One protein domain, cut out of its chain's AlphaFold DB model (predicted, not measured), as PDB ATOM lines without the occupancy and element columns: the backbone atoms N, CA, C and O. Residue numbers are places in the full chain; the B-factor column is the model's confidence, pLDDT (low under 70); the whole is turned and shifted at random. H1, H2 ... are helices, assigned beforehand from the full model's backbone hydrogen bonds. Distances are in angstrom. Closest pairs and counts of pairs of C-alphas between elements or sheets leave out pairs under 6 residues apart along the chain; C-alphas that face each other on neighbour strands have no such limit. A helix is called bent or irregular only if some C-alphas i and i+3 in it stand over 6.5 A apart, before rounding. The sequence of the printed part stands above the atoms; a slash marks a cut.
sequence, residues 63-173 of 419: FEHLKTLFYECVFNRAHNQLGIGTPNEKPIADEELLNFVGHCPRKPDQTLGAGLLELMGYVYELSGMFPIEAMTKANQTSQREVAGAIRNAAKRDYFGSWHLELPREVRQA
ATOM      1  N   PHE A  63     164.064 106.595 110.523       88.12
ATOM      2  CA  PHE A  63     164.338 107.975 110.129       88.12
ATOM      3  C   PHE A  63     163.052 108.718 109.766       88.12
ATOM      4  O   PHE A  63     162.800 109.812 110.271       88.12
ATOM      5  N   GLU A  64     162.195 108.096 108.953       84.62
ATOM      6  CA  GLU A  64     160.921 108.693 108.554       84.62
ATOM      7  C   GLU A  64     159.980 108.890 109.735       84.62
ATOM      8  O   GLU A  64     159.390 109.960 109.867       84.62
ATOM      9  N   HIS A  65     159.884 107.910 110.638       88.44
ATOM     10  CA  HIS A  65     159.054 108.054 111.830       88.44
ATOM     11  C   HIS A  65     159.533 109.209 112.714       88.44
ATOM     12  O   HIS A  65     158.729 110.039 113.147       88.44
ATOM     13  N   LEU A  66     160.849 109.308 112.928       92.62
ATOM     14  CA  LEU A  66     161.448 110.386 113.707       92.62
ATOM     15  C   LEU A  66     161.197 111.756 113.060       92.62
ATOM     16  O   LEU A  66     160.841 112.710 113.752       92.62
ATOM     17  N   LYS A  67     161.321 111.843 111.730       87.88
ATOM     18  CA  LYS A  67     161.040 113.051 110.946       87.88
ATOM     19  C   LYS A  67     159.576 113.474 111.054       87.88
ATOM     20  O   LYS A  67     159.298 114.649 111.294       87.88
ATOM     21  N   THR A  68     158.642 112.531 110.930       85.25
ATOM     22  CA  THR A  68     157.206 112.786 111.114       85.25
ATOM     23  C   THR A  68     156.921 113.324 112.512       85.25
ATOM     24  O   THR A  68     156.269 114.359 112.640       85.25
ATOM     25  N   LEU A  69     157.450 112.683 113.561       90.12
ATOM     26  CA  LEU A  69     157.287 113.158 114.937       90.12
ATOM     27  C   LEU A  69     157.864 114.566 115.121       90.12
ATOM     28  O   LEU A  69     157.204 115.429 115.695       90.12
ATOM     29  N   PHE A  70     159.057 114.839 114.594       92.19
ATOM     30  CA  PHE A  70     159.663 116.165 114.677       92.19
ATOM     31  C   PHE A  70     158.768 117.246 114.055       92.19
ATOM     32  O   PHE A  70     158.451 118.236 114.721       92.19
ATOM     33  N   TYR A  71     158.323 117.057 112.809       83.94
ATOM     34  CA  TYR A  71     157.530 118.064 112.103       83.94
ATOM     35  C   TYR A  71     156.108 118.198 112.649       83.94
ATOM     36  O   TYR A  71     155.667 119.315 112.930       83.94
ATOM     37  N   GLU A  72     155.390 117.086 112.819       82.19
ATOM     38  CA  GLU A  72     153.975 117.099 113.202       82.19
ATOM     39  C   GLU A  72     153.774 117.358 114.697       82.19
ATOM     40  O   GLU A  72     152.856 118.088 115.087       82.19
ATOM     41  N   CYS A  73     154.633 116.804 115.555       88.00
ATOM     42  CA  CYS A  73     154.461 116.937 116.996       88.00
ATOM     43  C   CYS A  73     155.133 118.191 117.568       88.00
ATOM     44  O   CYS A  73     154.683 118.647 118.618       88.00
ATOM     45  N   VAL A  74     156.139 118.790 116.909       91.44
ATOM     46  CA  VAL A  74     156.908 119.906 117.498       91.44
ATOM     47  C   VAL A  74     157.115 121.074 116.532       91.44
ATOM     48  O   VAL A  74     156.524 122.141 116.724       91.44
ATOM     49  N   PHE A  75     157.939 120.895 115.498       89.25
ATOM     50  CA  PHE A  75     158.515 121.986 114.706       89.25
ATOM     51  C   PHE A  75     157.460 122.874 114.048       89.25
ATOM     52  O   PHE A  75     157.482 124.089 114.234       89.25
ATOM     53  N   ASN A  76     156.484 122.290 113.343       82.12
ATOM     54  CA  ASN A  76     155.506 123.080 112.591       82.12
ATOM     55  C   ASN A  76     154.638 123.961 113.496       82.12
ATOM     56  O   ASN A  76     154.237 125.052 113.102       82.12
ATOM     57  N   ARG A  77     154.337 123.509 114.714       87.44
ATOM     58  CA  ARG A  77     153.520 124.271 115.664       87.44
ATOM     59  C   ARG A  77     154.358 125.317 116.396       87.44
ATOM     60  O   ARG A  77     153.961 126.476 116.468       87.44
ATOM     61  N   ALA A  78     155.542 124.941 116.869       90.88
ATOM     62  CA  ALA A  78     156.421 125.839 117.610       90.88
ATOM     63  C   ALA A  78     157.053 126.932 116.720       90.88
ATOM     64  O   ALA A  78     157.001 128.110 117.066       90.88
ATOM     65  N   HIS A  79     157.597 126.571 115.556       88.00
ATOM     66  CA  HIS A  79     158.203 127.530 114.631       88.00
ATOM     67  C   HIS A  79     157.135 128.286 113.825       88.00
ATOM     68  O   HIS A  79     157.028 129.505 113.934       88.00
ATOM     69  N   ASN A  80     156.287 127.586 113.056       81.12
ATOM     70  CA  ASN A  80     155.420 128.258 112.071       81.12
ATOM     71  C   ASN A  80     154.184 128.940 112.680       81.12
ATOM     72  O   ASN A  80     153.673 129.891 112.084       81.12
ATOM     73  N   GLN A  81     153.660 128.454 113.814       84.00
ATOM     74  CA  GLN A  81     152.443 129.017 114.427       84.00
ATOM     75  C   GLN A  81     152.761 129.961 115.590       84.00
ATOM     76  O   GLN A  81     152.166 131.033 115.671       84.00
ATOM     77  N   LEU A  82     153.704 129.588 116.460       89.12
ATOM     78  CA  LEU A  82     154.118 130.421 117.596       89.12
ATOM     79  C   LEU A  82     155.268 131.388 117.270       89.12
ATOM     80  O   LEU A  82     155.525 132.306 118.047       89.12
ATOM     81  N   GLY A  83     155.945 131.227 116.128       86.62
ATOM     82  CA  GLY A  83     157.022 132.125 115.699       86.62
ATOM     83  C   GLY A  83     158.324 131.966 116.487       86.62
ATOM     84  O   GLY A  83     159.147 132.885 116.480       86.62
ATOM     85  N   ILE A  84     158.525 130.841 117.180       90.50
ATOM     86  CA  ILE A  84     159.744 130.590 117.961       90.50
ATOM     87  C   ILE A  84     160.934 130.441 117.011       90.50
ATOM     88  O   ILE A  84     160.876 129.660 116.066       90.50
ATOM     89  N   GLY A  85     162.021 131.170 117.271       84.25
ATOM     90  CA  GLY A  85     163.192 131.205 116.396       84.25
ATOM     91  C   GLY A  85     163.064 132.146 115.197       84.25
ATOM     92  O   GLY A  85     163.984 132.207 114.387       84.25
ATOM     93  N   THR A  86     161.968 132.901 115.080       83.69
ATOM     94  CA  THR A  86     161.809 133.927 114.036       83.69
ATOM     95  C   THR A  86     162.278 135.307 114.527       83.69
ATOM     96  O   THR A  86     162.301 135.552 115.734       83.69
ATOM     97  N   PRO A  87     162.593 136.265 113.628       81.12
ATOM     98  CA  PRO A  87     163.007 137.618 114.023       81.12
ATOM     99  C   PRO A  87     161.994 138.374 114.900       81.12
ATOM    100  O   PRO A  87     162.376 139.283 115.630       81.12
ATOM    101  N   ASN A  88     160.712 137.996 114.836       81.88
ATOM    102  CA  ASN A  88     159.616 138.612 115.588       81.88
ATOM    103  C   ASN A  88     159.099 137.706 116.725       81.88
ATOM    104  O   ASN A  88     157.933 137.821 117.112       81.88
ATOM    105  N   GLU A  89     159.933 136.785 117.230       88.19
ATOM    106  CA  GLU A  89     159.595 135.891 118.345       88.19
ATOM    107  C   GLU A  89     159.069 136.697 119.543       88.19
ATOM    108  O   GLU A  89     159.730 137.600 120.061       88.19
ATOM    109  N   LYS A  90     157.857 136.360 120.000       89.06
ATOM    110  CA  LYS A  90     157.284 136.924 121.225       89.06
ATOM    111  C   LYS A  90     157.644 136.034 122.416       89.06
ATOM    112  O   LYS A  90     157.666 134.814 122.263       89.06
ATOM    113  N   PRO A  91     157.874 136.603 123.611       91.81
ATOM    114  CA  PRO A  91     158.018 135.801 124.820       91.81
ATOM    115  C   PRO A  91     156.754 134.971 125.076       91.81
ATOM    116  O   PRO A  91     155.656 135.520 125.100       91.81
ATOM    117  N   ILE A  92     156.926 133.664 125.288       94.62
ATOM    118  CA  ILE A  92     155.856 132.712 125.621       94.62
ATOM    119  C   ILE A  92     156.262 131.985 126.903       94.62
ATOM    120  O   ILE A  92     157.388 131.478 126.997       94.62
ATOM    121  N   ALA A  93     155.362 131.949 127.889       96.88
ATOM    122  CA  ALA A  93     155.589 131.243 129.147       96.88
ATOM    123  C   ALA A  93     155.646 129.721 128.928       96.88
ATOM    124  O   ALA A  93     155.002 129.196 128.024       96.88
ATOM    125  N   ASP A  94     156.392 128.993 129.764       98.00
ATOM    126  CA  ASP A  94     156.521 127.532 129.625       98.00
ATOM    127  C   ASP A  94     155.163 126.823 129.684       98.00
ATOM    128  O   ASP A  94     154.888 125.963 128.857       98.00
ATOM    129  N   GLU A  95     154.282 127.223 130.601       97.56
ATOM    130  CA  GLU A  95     152.936 126.652 130.716       97.56
ATOM    131  C   GLU A  95     152.095 126.865 129.447       97.56
ATOM    132  O   GLU A  95     151.434 125.940 128.974       97.56
ATOM    133  N   GLU A  96     152.158 128.061 128.861       96.94
ATOM    134  CA  GLU A  96     151.462 128.381 127.612       96.94
ATOM    135  C   GLU A  96     152.022 127.552 126.448       96.94
ATOM    136  O   GLU A  96     151.262 126.942 125.696       96.94
ATOM    137  N   LEU A  97     153.352 127.456 126.344       97.56
ATOM    138  CA  LEU A  97     154.030 126.672 125.313       97.56
ATOM    139  C   LEU A  97     153.664 125.187 125.394       97.56
ATOM    140  O   LEU A  97     153.373 124.562 124.378       97.56
ATOM    141  N   LEU A  98     153.683 124.614 126.598       97.94
ATOM    142  CA  LEU A  98     153.444 123.189 126.817       97.94
ATOM    143  C   LEU A  98     151.993 122.787 126.556       97.94
ATOM    144  O   LEU A  98     151.762 121.673 126.085       97.94
ATOM    145  N   ASN A  99     151.038 123.678 126.834       97.69
ATOM    146  CA  ASN A  99     149.608 123.438 126.638       97.69
ATOM    147  C   ASN A  99     149.105 123.829 125.239       97.69
ATOM    148  O   ASN A  99     147.953 123.558 124.899       97.69
ATOM    149  N   PHE A 100     149.949 124.433 124.401       95.88
ATOM    150  CA  PHE A 100     149.565 124.825 123.050       95.88
ATOM    151  C   PHE A 100     149.265 123.605 122.166       95.88
ATOM    152  O   PHE A 100     150.131 122.763 121.935       95.88
ATOM    153  N   VAL A 101     148.043 123.516 121.636       91.00
ATOM    154  CA  VAL A 101     147.622 122.454 120.698       91.00
ATOM    155  C   VAL A 101     147.890 122.856 119.246       91.00
ATOM    156  O   VAL A 101     148.387 122.048 118.463       91.00
ATOM    157  N   GLY A 102     147.614 124.112 118.889       79.62
ATOM    158  CA  GLY A 102     147.774 124.626 117.528       79.62
ATOM    159  C   GLY A 102     146.832 123.995 116.497       79.62
ATOM    160  O   GLY A 102     145.892 123.271 116.820       79.62
ATOM    161  N   HIS A 103     147.083 124.293 115.224       74.19
ATOM    162  CA  HIS A 103     146.342 123.727 114.098       74.19
ATOM    163  C   HIS A 103     146.910 122.372 113.665       74.19
ATOM    164  O   HIS A 103     148.130 122.197 113.643       74.19
ATOM    165  N   CYS A 104     146.015 121.461 113.262       67.31
ATOM    166  CA  CYS A 104     146.319 120.132 112.716       67.31
ATOM    167  C   CYS A 104     147.271 119.279 113.585       67.31
ATOM    168  O   CYS A 104     148.277 118.791 113.069       67.31
ATOM    169  N   PRO A 105     146.991 119.084 114.892       76.12
ATOM    170  CA  PRO A 105     147.783 118.169 115.704       76.12
ATOM    171  C   PRO A 105     147.629 116.728 115.193       76.12
ATOM    172  O   PRO A 105     146.565 116.340 114.705       76.12
ATOM    173  N   ARG A 106     148.679 115.913 115.345       76.25
ATOM    174  CA  ARG A 106     148.682 114.507 114.900       76.25
ATOM    175  C   ARG A 106     147.588 113.669 115.572       76.25
ATOM    176  O   ARG A 106     147.019 112.777 114.946       76.25
ATOM    177  N   LYS A 107     147.288 113.952 116.842       86.06
ATOM    178  CA  LYS A 107     146.149 113.392 117.588       86.06
ATOM    179  C   LYS A 107     145.235 114.539 118.036       86.06
ATOM    180  O   LYS A 107     145.765 115.607 118.356       86.06
ATOM    181  N   PRO A 108     143.904 114.335 118.094       83.75
ATOM    182  CA  PRO A 108     142.991 115.324 118.660       83.75
ATOM    183  C   PRO A 108     143.494 115.785 120.031       83.75
ATOM    184  O   PRO A 108     143.913 114.959 120.839       83.75
ATOM    185  N   ASP A 109     143.521 117.099 120.244       89.56
ATOM    186  CA  ASP A 109     143.911 117.741 121.508       89.56
ATOM    187  C   ASP A 109     145.355 117.489 121.985       89.56
ATOM    188  O   ASP A 109     145.717 117.870 123.099       89.56
ATOM    189  N   GLN A 110     146.225 116.896 121.157       94.12
ATOM    190  CA  GLN A 110     147.627 116.712 121.532       94.12
ATOM    191  C   GLN A 110     148.311 118.069 121.686       94.12
ATOM    192  O   GLN A 110     148.476 118.801 120.713       94.12
ATOM    193  N   THR A 111     148.789 118.376 122.888       97.12
ATOM    194  CA  THR A 111     149.576 119.585 123.145       97.12
ATOM    195  C   THR A 111     151.009 119.457 122.614       97.12
ATOM    196  O   THR A 111     151.484 118.358 122.305       97.12
ATOM    197  N   LEU A 112     151.731 120.573 122.501       96.12
ATOM    198  CA  LEU A 112     153.160 120.593 122.183       96.12
ATOM    199  C   LEU A 112     153.982 119.828 123.224       96.12
ATOM    200  O   LEU A 112     154.881 119.081 122.846       96.12
ATOM    201  N   GLY A 113     153.650 119.957 124.513       97.69
ATOM    202  CA  GLY A 113     154.308 119.205 125.581       97.69
ATOM    203  C   GLY A 113     154.144 117.696 125.398       97.69
ATOM    204  O   GLY A 113     155.133 116.969 125.373       97.69
ATOM    205  N   ALA A 114     152.911 117.226 125.179       97.38
ATOM    206  CA  ALA A 114     152.643 115.810 124.929       97.38
ATOM    207  C   ALA A 114     153.309 115.309 123.634       97.38
ATOM    208  O   ALA A 114     153.825 114.194 123.590       97.38
ATOM    209  N   GLY A 115     153.324 116.140 122.589       96.38
ATOM    210  CA  GLY A 115     153.995 115.837 121.328       96.38
ATOM    211  C   GLY A 115     155.513 115.705 121.470       96.38
ATOM    212  O   GLY A 115     156.096 114.774 120.919       96.38
ATOM    213  N   LEU A 116     156.157 116.587 122.241       97.62
ATOM    214  CA  LEU A 116     157.590 116.475 122.503       97.62
ATOM    215  C   LEU A 116     157.912 115.235 123.342       97.62
ATOM    216  O   LEU A 116     158.901 114.569 123.059       97.62
ATOM    217  N   LEU A 117     157.099 114.903 124.346       98.00
ATOM    218  CA  LEU A 117     157.309 113.692 125.146       98.00
ATOM    219  C   LEU A 117     157.239 112.420 124.287       98.00
ATOM    220  O   LEU A 117     158.052 111.518 124.477       98.00
ATOM    221  N   GLU A 118     156.331 112.369 123.307       97.12
ATOM    222  CA  GLU A 118     156.275 111.286 122.314       97.12
ATOM    223  C   GLU A 118     157.552 111.238 121.453       97.12
ATOM    224  O   GLU A 118     158.146 110.173 121.293       97.12
ATOM    225  N   LEU A 119     158.035 112.390 120.967       96.94
ATOM    226  CA  LEU A 119     159.300 112.479 120.225       96.94
ATOM    227  C   LEU A 119     160.503 112.021 121.073       96.94
ATOM    228  O   LEU A 119     161.334 111.250 120.599       96.94
ATOM    229  N   MET A 120     160.596 112.470 122.327       97.69
ATOM    230  CA  MET A 120     161.663 112.090 123.257       97.69
ATOM    231  C   MET A 120     161.633 110.599 123.585       97.69
ATOM    232  O   MET A 120     162.686 109.968 123.622       97.69
ATOM    233  N   GLY A 121     160.439 110.036 123.794       97.81
ATOM    234  CA  GLY A 121     160.259 108.601 123.987       97.81
ATOM    235  C   GLY A 121     160.839 107.818 122.820       97.81
ATOM    236  O   GLY A 121     161.693 106.962 123.023       97.81
ATOM    237  N   TYR A 122     160.500 108.200 121.589       97.88
ATOM    238  CA  TYR A 122     161.046 107.532 120.413       97.88
ATOM    239  C   TYR A 122     162.570 107.699 120.266       97.88
ATOM    240  O   TYR A 122     163.271 106.753 119.920       97.88
ATOM    241  N   VAL A 123     163.129 108.864 120.610       97.62
ATOM    242  CA  VAL A 123     164.594 109.059 120.664       97.62
ATOM    243  C   VAL A 123     165.256 108.114 121.678       97.62
ATOM    244  O   VAL A 123     166.335 107.580 121.413       97.62
ATOM    245  N   TYR A 124     164.626 107.866 122.828       97.94
ATOM    246  CA  TYR A 124     165.120 106.895 123.808       97.94
ATOM    247  C   TYR A 124     165.002 105.447 123.318       97.94
ATOM    248  O   TYR A 124     165.928 104.669 123.550       97.94
ATOM    249  N   GLU A 125     163.932 105.099 122.602       97.69
ATOM    250  CA  GLU A 125     163.795 103.791 121.944       97.69
ATOM    251  C   GLU A 125     164.932 103.555 120.947       97.69
ATOM    252  O   GLU A 125     165.622 102.538 121.017       97.69
ATOM    253  N   LEU A 126     165.217 104.541 120.092       96.56
ATOM    254  CA  LEU A 126     166.331 104.489 119.137       96.56
ATOM    255  C   LEU A 126     167.710 104.459 119.812       96.56
ATOM    256  O   LEU A 126     168.685 104.023 119.208       96.56
ATOM    257  N   SER A 127     167.794 104.889 121.071       95.69
ATOM    258  CA  SER A 127     168.995 104.755 121.906       95.69
ATOM    259  C   SER A 127     169.118 103.367 122.561       95.69
ATOM    260  O   SER A 127     170.027 103.154 123.362       95.69
ATOM    261  N   GLY A 128     168.208 102.432 122.263       94.75
ATOM    262  CA  GLY A 128     168.227 101.048 122.744       94.75
ATOM    263  C   GLY A 128     167.350 100.761 123.966       94.75
ATOM    264  O   GLY A 128     167.465  99.678 124.537       94.75
ATOM    265  N   MET A 129     166.491 101.694 124.398       97.06
ATOM    266  CA  MET A 129     165.546 101.437 125.498       97.06
ATOM    267  C   MET A 129     164.301 100.693 125.010       97.06
ATOM    268  O   MET A 129     163.835 100.907 123.894       97.06
ATOM    269  N   PHE A 130     163.704  99.867 125.874       96.44
ATOM    270  CA  PHE A 130     162.402  99.278 125.566       96.44
ATOM    271  C   PHE A 130     161.305 100.359 125.533       96.44
ATOM    272  O   PHE A 130     161.335 101.263 126.372       96.44
ATOM    273  N   PRO A 131     160.284 100.255 124.656       95.31
ATOM    274  CA  PRO A 131     159.278 101.310 124.462       95.31
ATOM    275  C   PRO A 131     158.597 101.823 125.737       95.31
ATOM    276  O   PRO A 131     158.447 103.025 125.950       95.31
ATOM    277  N   ILE A 132     158.225 100.918 126.649       96.00
ATOM    278  CA  ILE A 132     157.581 101.299 127.916       96.00
ATOM    279  C   ILE A 132     158.550 102.076 128.818       96.00
ATOM    280  O   ILE A 132     158.160 103.068 129.440       96.00
ATOM    281  N   GLU A 133     159.813 101.659 128.887       97.06
ATOM    282  CA  GLU A 133     160.847 102.327 129.686       97.06
ATOM    283  C   GLU A 133     161.196 103.695 129.098       97.06
ATOM    284  O   GLU A 133     161.285 104.681 129.830       97.06
ATOM    285  N   ALA A 134     161.310 103.770 127.773       97.06
ATOM    286  CA  ALA A 134     161.557 104.989 127.020       97.06
ATOM    287  C   ALA A 134     160.469 106.045 127.269       97.06
ATOM    288  O   ALA A 134     160.776 107.172 127.665       97.06
ATOM    289  N   MET A 135     159.192 105.671 127.137       97.31
ATOM    290  CA  MET A 135     158.074 106.572 127.432       97.31
ATOM    291  C   MET A 135     157.985 106.937 128.915       97.31
ATOM    292  O   MET A 135     157.669 108.080 129.250       97.31
ATOM    293  N   THR A 136     158.293 106.005 129.820       97.56
ATOM    294  CA  THR A 136     158.347 106.298 131.261       97.56
ATOM    295  C   THR A 136     159.412 107.350 131.558       97.56
ATOM    296  O   THR A 136     159.136 108.322 132.261       97.56
ATOM    297  N   LYS A 137     160.605 107.201 130.973       97.19
ATOM    298  CA  LYS A 137     161.699 108.161 131.107       97.19
ATOM    299  C   LYS A 137     161.337 109.517 130.506       97.19
ATOM    300  O   LYS A 137     161.574 110.536 131.146       97.19
ATOM    301  N   ALA A 138     160.721 109.541 129.323       96.81
ATOM    302  CA  ALA A 138     160.233 110.776 128.721       96.81
ATOM    303  C   ALA A 138     159.275 111.505 129.677       96.81
ATOM    304  O   ALA A 138     159.521 112.660 130.010       96.81
ATOM    305  N   ASN A 139     158.270 110.816 130.222       96.69
ATOM    306  CA  ASN A 139     157.281 111.396 131.141       96.69
ATOM    307  C   ASN A 139     157.846 111.872 132.493       96.69
ATOM    308  O   ASN A 139     157.179 112.629 133.194       96.69
ATOM    309  N   GLN A 140     159.054 111.446 132.874       97.19
ATOM    310  CA  GLN A 140     159.763 111.943 134.061       97.19
ATOM    311  C   GLN A 140     160.539 113.247 133.797       97.19
ATOM    312  O   GLN A 140     161.033 113.861 134.742       97.19
ATOM    313  N   THR A 141     160.645 113.677 132.536       96.94
ATOM    314  CA  THR A 141     161.317 114.926 132.148       96.94
ATOM    315  C   THR A 141     160.571 116.125 132.722       96.94
ATOM    316  O   THR A 141     159.345 116.223 132.614       96.94
ATOM    317  N   SER A 142     161.295 117.070 133.326       97.69
ATOM    318  CA  SER A 142     160.655 118.237 133.928       97.69
ATOM    319  C   SER A 142     160.016 119.135 132.865       97.69
ATOM    320  O   SER A 142     160.527 119.279 131.754       97.69
ATOM    321  N   GLN A 143     158.924 119.820 133.217       97.50
ATOM    322  CA  GLN A 143     158.249 120.760 132.310       97.50
ATOM    323  C   GLN A 143     159.206 121.805 131.712       97.50
ATOM    324  O   GLN A 143     159.112 122.125 130.529       97.50
ATOM    325  N   ARG A 144     160.169 122.290 132.506       97.50
ATOM    326  CA  ARG A 144     161.187 123.248 132.058       97.50
ATOM    327  C   ARG A 144     162.090 122.666 130.966       97.50
ATOM    328  O   ARG A 144     162.413 123.360 130.004       97.50
ATOM    329  N   GLU A 145     162.505 121.410 131.106       97.69
ATOM    330  CA  GLU A 145     163.326 120.721 130.103       97.69
ATOM    331  C   GLU A 145     162.531 120.461 128.821       97.69
ATOM    332  O   GLU A 145     163.035 120.736 127.734       97.69
ATOM    333  N   VAL A 146     161.268 120.037 128.942       98.00
ATOM    334  CA  VAL A 146     160.357 119.866 127.797       98.00
ATOM    335  C   VAL A 146     160.190 121.197 127.047       98.00
ATOM    336  O   VAL A 146     160.408 121.282 125.839       98.00
ATOM    337  N   ALA A 147     159.896 122.286 127.756       98.06
ATOM    338  CA  ALA A 147     159.754 123.607 127.149       98.06
ATOM    339  C   ALA A 147     161.066 124.103 126.504       98.06
ATOM    340  O   ALA A 147     161.047 124.746 125.450       98.06
ATOM    341  N   GLY A 148     162.217 123.798 127.109       97.50
ATOM    342  CA  GLY A 148     163.538 124.091 126.549       97.50
ATOM    343  C   GLY A 148     163.818 123.330 125.251       97.50
ATOM    344  O   GLY A 148     164.263 123.930 124.271       97.50
ATOM    345  N   ALA A 149     163.502 122.035 125.209       97.00
ATOM    346  CA  ALA A 149     163.691 121.193 124.034       97.00
ATOM    347  C   ALA A 149     162.759 121.578 122.869       97.00
ATOM    348  O   ALA A 149     163.218 121.606 121.728       97.00
ATOM    349  N   ILE A 150     161.505 121.983 123.133       97.56
ATOM    350  CA  ILE A 150     160.609 122.540 122.096       97.56
ATOM    351  C   ILE A 150     161.246 123.776 121.456       97.56
ATOM    352  O   ILE A 150     161.318 123.875 120.231       97.56
ATOM    353  N   ARG A 151     161.742 124.713 122.276       96.56
ATOM    354  CA  ARG A 151     162.389 125.932 121.769       96.56
ATOM    355  C   ARG A 151     163.665 125.623 120.999       96.56
ATOM    356  O   ARG A 151     163.927 126.275 119.994       96.56
ATOM    357  N   ASN A 152     164.452 124.647 121.451       94.81
ATOM    358  CA  ASN A 152     165.651 124.226 120.737       94.81
ATOM    359  C   ASN A 152     165.312 123.653 119.354       94.81
ATOM    360  O   ASN A 152     165.911 124.082 118.376       94.81
ATOM    361  N   ALA A 153     164.329 122.751 119.273       93.50
ATOM    362  CA  ALA A 153     163.867 122.171 118.014       93.50
ATOM    363  C   ALA A 153     163.319 123.242 117.057       93.50
ATOM    364  O   ALA A 153     163.666 123.255 115.881       93.50
ATOM    365  N   ALA A 154     162.517 124.182 117.564       90.81
ATOM    366  CA  ALA A 154     161.925 125.255 116.766       90.81
ATOM    367  C   ALA A 154     162.943 126.274 116.233       90.81
ATOM    368  O   ALA A 154     162.668 126.948 115.251       90.81
ATOM    369  N   LYS A 155     164.118 126.401 116.858       90.50
ATOM    370  CA  LYS A 155     165.188 127.311 116.408       90.50
ATOM    371  C   LYS A 155     166.073 126.726 115.305       90.50
ATOM    372  O   LYS A 155     167.048 127.360 114.917       90.50
ATOM    373  N   ARG A 156     165.774 125.514 114.836       87.44
ATOM    374  CA  ARG A 156     166.524 124.839 113.771       87.44
ATOM    375  C   ARG A 156     166.017 125.242 112.400       87.44
ATOM    376  O   ARG A 156     164.860 125.612 112.242       87.44
ATOM    377  N   ASP A 157     166.890 125.108 111.412       76.44
ATOM    378  CA  ASP A 157     166.542 125.378 110.018       76.44
ATOM    379  C   ASP A 157     165.604 124.310 109.442       76.44
ATOM    380  O   ASP A 157     164.660 124.617 108.717       76.44
ATOM    381  N   TYR A 158     165.861 123.040 109.764       78.62
ATOM    382  CA  TYR A 158     165.079 121.893 109.308       78.62
ATOM    383  C   TYR A 158     165.409 120.655 110.158       78.62
ATOM    384  O   TYR A 158     166.187 120.716 111.109       78.62
ATOM    385  N   PHE A 159     164.809 119.513 109.817       86.06
ATOM    386  CA  PHE A 159     165.001 118.261 110.546       86.06
ATOM    387  C   PHE A 159     166.462 117.797 110.623       86.06
ATOM    388  O   PHE A 159     166.891 117.380 111.693       86.06
ATOM    389  N   GLY A 160     167.237 117.886 109.538       86.44
ATOM    390  CA  GLY A 160     168.623 117.404 109.503       86.44
ATOM    391  C   GLY A 160     169.533 118.121 110.493       86.44
ATOM    392  O   GLY A 160     170.230 117.472 111.272       86.44
ATOM    393  N   SER A 161     169.434 119.453 110.578       87.00
ATOM    394  CA  SER A 161     170.227 120.234 111.537       87.00
ATOM    395  C   SER A 161     169.862 119.954 112.998       87.00
ATOM    396  O   SER A 161     170.718 120.066 113.871       87.00
ATOM    397  N   TRP A 162     168.621 119.542 113.275       92.38
ATOM    398  CA  TRP A 162     168.235 119.008 114.582       92.38
ATOM    399  C   TRP A 162     168.757 117.580 114.803       92.38
ATOM    400  O   TRP A 162     169.331 117.280 115.849       92.38
ATOM    401  N   HIS A 163     168.585 116.703 113.812       93.56
ATOM    402  CA  HIS A 163     168.958 115.292 113.875       93.56
ATOM    403  C   HIS A 163     170.462 115.109 114.122       93.56
ATOM    404  O   HIS A 163     170.846 114.225 114.887       93.56
ATOM    405  N   LEU A 164     171.308 115.981 113.562       91.81
ATOM    406  CA  LEU A 164     172.761 115.990 113.778       91.81
ATOM    407  C   LEU A 164     173.182 116.147 115.248       91.81
ATOM    408  O   LEU A 164     174.266 115.691 115.617       91.81
ATOM    409  N   GLU A 165     172.350 116.763 116.085       92.44
ATOM    410  CA  GLU A 165     172.638 116.938 117.512       92.44
ATOM    411  C   GLU A 165     172.204 115.757 118.377       92.44
ATOM    412  O   GLU A 165     172.534 115.697 119.564       92.44
ATOM    413  N   LEU A 166     171.471 114.805 117.800       94.88
ATOM    414  CA  LEU A 166     171.056 113.621 118.528       94.88
ATOM    415  C   LEU A 166     172.260 112.732 118.871       94.88
ATOM    416  O   LEU A 166     173.288 112.751 118.169       94.88
ATOM    417  N   PRO A 167     172.135 111.912 119.937       94.75
ATOM    418  CA  PRO A 167     173.143 110.924 120.288       94.75
ATOM    419  C   PRO A 167     173.551 110.073 119.086       94.75
ATOM    420  O   PRO A 167     172.755 109.800 118.182       94.75
ATOM    421  N   ARG A 168     174.817 109.652 119.073       94.19
ATOM    422  CA  ARG A 168     175.389 108.886 117.961       94.19
ATOM    423  C   ARG A 168     174.576 107.623 117.685       94.19
ATOM    424  O   ARG A 168     174.356 107.300 116.526       94.19
ATOM    425  N   GLU A 169     174.118 106.960 118.737       95.00
ATOM    426  CA  GLU A 169     173.357 105.715 118.695       95.00
ATOM    427  C   GLU A 169     172.026 105.911 117.961       95.00
ATOM    428  O   GLU A 169     171.672 105.108 117.104       95.00
ATOM    429  N   VAL A 170     171.346 107.037 118.202       95.75
ATOM    430  CA  VAL A 170     170.096 107.399 117.518       95.75
ATOM    431  C   VAL A 170     170.346 107.620 116.031       95.75
ATOM    432  O   VAL A 170     169.641 107.061 115.195       95.75
ATOM    433  N   ARG A 171     171.392 108.381 115.686       94.56
ATOM    434  CA  ARG A 171     171.771 108.616 114.283       94.56
ATOM    435  C   ARG A 171     172.204 107.323 113.582       94.56
ATOM    436  O   ARG A 171     171.950 107.159 112.397       94.56
ATOM    437  N   GLN A 172     172.832 106.387 114.293       93.94
ATOM    438  CA  GLN A 172     173.147 105.059 113.757       93.94
ATOM    439  C   GLN A 172     171.882 104.236 113.518       93.94
ATOM    440  O   GLN A 172     171.737 103.660 112.444       93.94
ATOM    441  N   ALA A 173     170.954 104.221 114.477       94.00
ATOM    442  CA  ALA A 173     169.695 103.494 114.360       94.00
ATOM    443  C   ALA A 173     168.861 103.983 113.167       94.00
ATOM    444  O   ALA A 173     168.275 103.176 112.450       94.00
TER     445      ALA A 173
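Overview. This is residues 63 to 173 of the 419 residues of an uncharacterized protein of Parcubacteria group bacterium RIFCSPHIGHO2_01_FULL_56_18 (UniProt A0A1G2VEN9). Two long helices, H1 and H3, run side by side in opposite directions, and H5 crosses both near one end of the pair, where short H2 also packs on H3 and H5. H4 folds back along H3 as a helical hairpin, while short H6 packs lightly on H1 and short H7 packs on the last residues of H3. The printed part has 111 residues with seven named helices, H1 to H7 in order, and no named strand; the class is all helix. It is compact, with a radius of gyration of the C-alphas of 13.3 A, and only just elongated, spanning 38 by 25 by 24 A.

Along the chain. H1, residues 63 to 81, begins at C-alpha 63 (164.338, 107.975, 110.129) and is 24.6 A long. It has a kink of 36 degrees near residue 70 and is irregular: C-alphas 73 and 76 are 7.6 A apart. H2 is residues 94 to 99. H3, residues 112 to 126, begins at C-alpha 112 (153.160, 120.593, 122.183) and is 21.0 A long. H4 is residues 131 to 139, 12.3 A, and H5 residues 143 to 154, 16.6 A. H6 is residues 159 to 163, and H7, residues 168 to 173, ends at C-alpha 173 (169.695, 103.494, 114.360).

Arrangement. H3 is the hub, touching five helices. It touches H1 at a shallow tilt of 23 degrees, opposite ways, with the closest C-alphas, those of Cys 73 and Gly 115, 4.5 A apart. H3 and H4 form a hairpin at a steep tilt of 41 degrees, closest at Gly 121 and Met 135, whose C-alphas are 4.6 A apart. H5 touches H3 about perpendicular, at 83 degrees; the closest C-alphas, of Gly 113 and Val 146, are 6.5 A apart. H5 also touches H1, at 86 degrees, with C-alphas of His 79 and Ala 154 closest at 4.9 A. H2 touches H3, the C-alphas of Leu 98 and Gly 113 being closest at 4.3 A, and H5, those of Asp 94 and Ala 147 at 5.7 A. H7 touches H3 with C-alphas of Leu 126 and Val 170 closest at 5.0 A. H6 and H1 only just touch, with 3 pairs of C-alphas within 8 A, the closest those of Lys 67 and Phe 159 at 6.6 A. H1 and H4 are apart. Every O i to N i+4 pair is within hydrogen-bond range in H2, H3, H4, H5, H6 and H7; in H1 it is 12 of 15.

Size, cuts and confidence. The farthest C-alphas, those of Asn 88 and Phe 130, are 40.7 A apart. The printed part has no cut. The links H1 to H2 and H2 to H3 are long, 12 residues each. Mean pLDDT of the printed part is 91.9, and residue 104 alone is under 70.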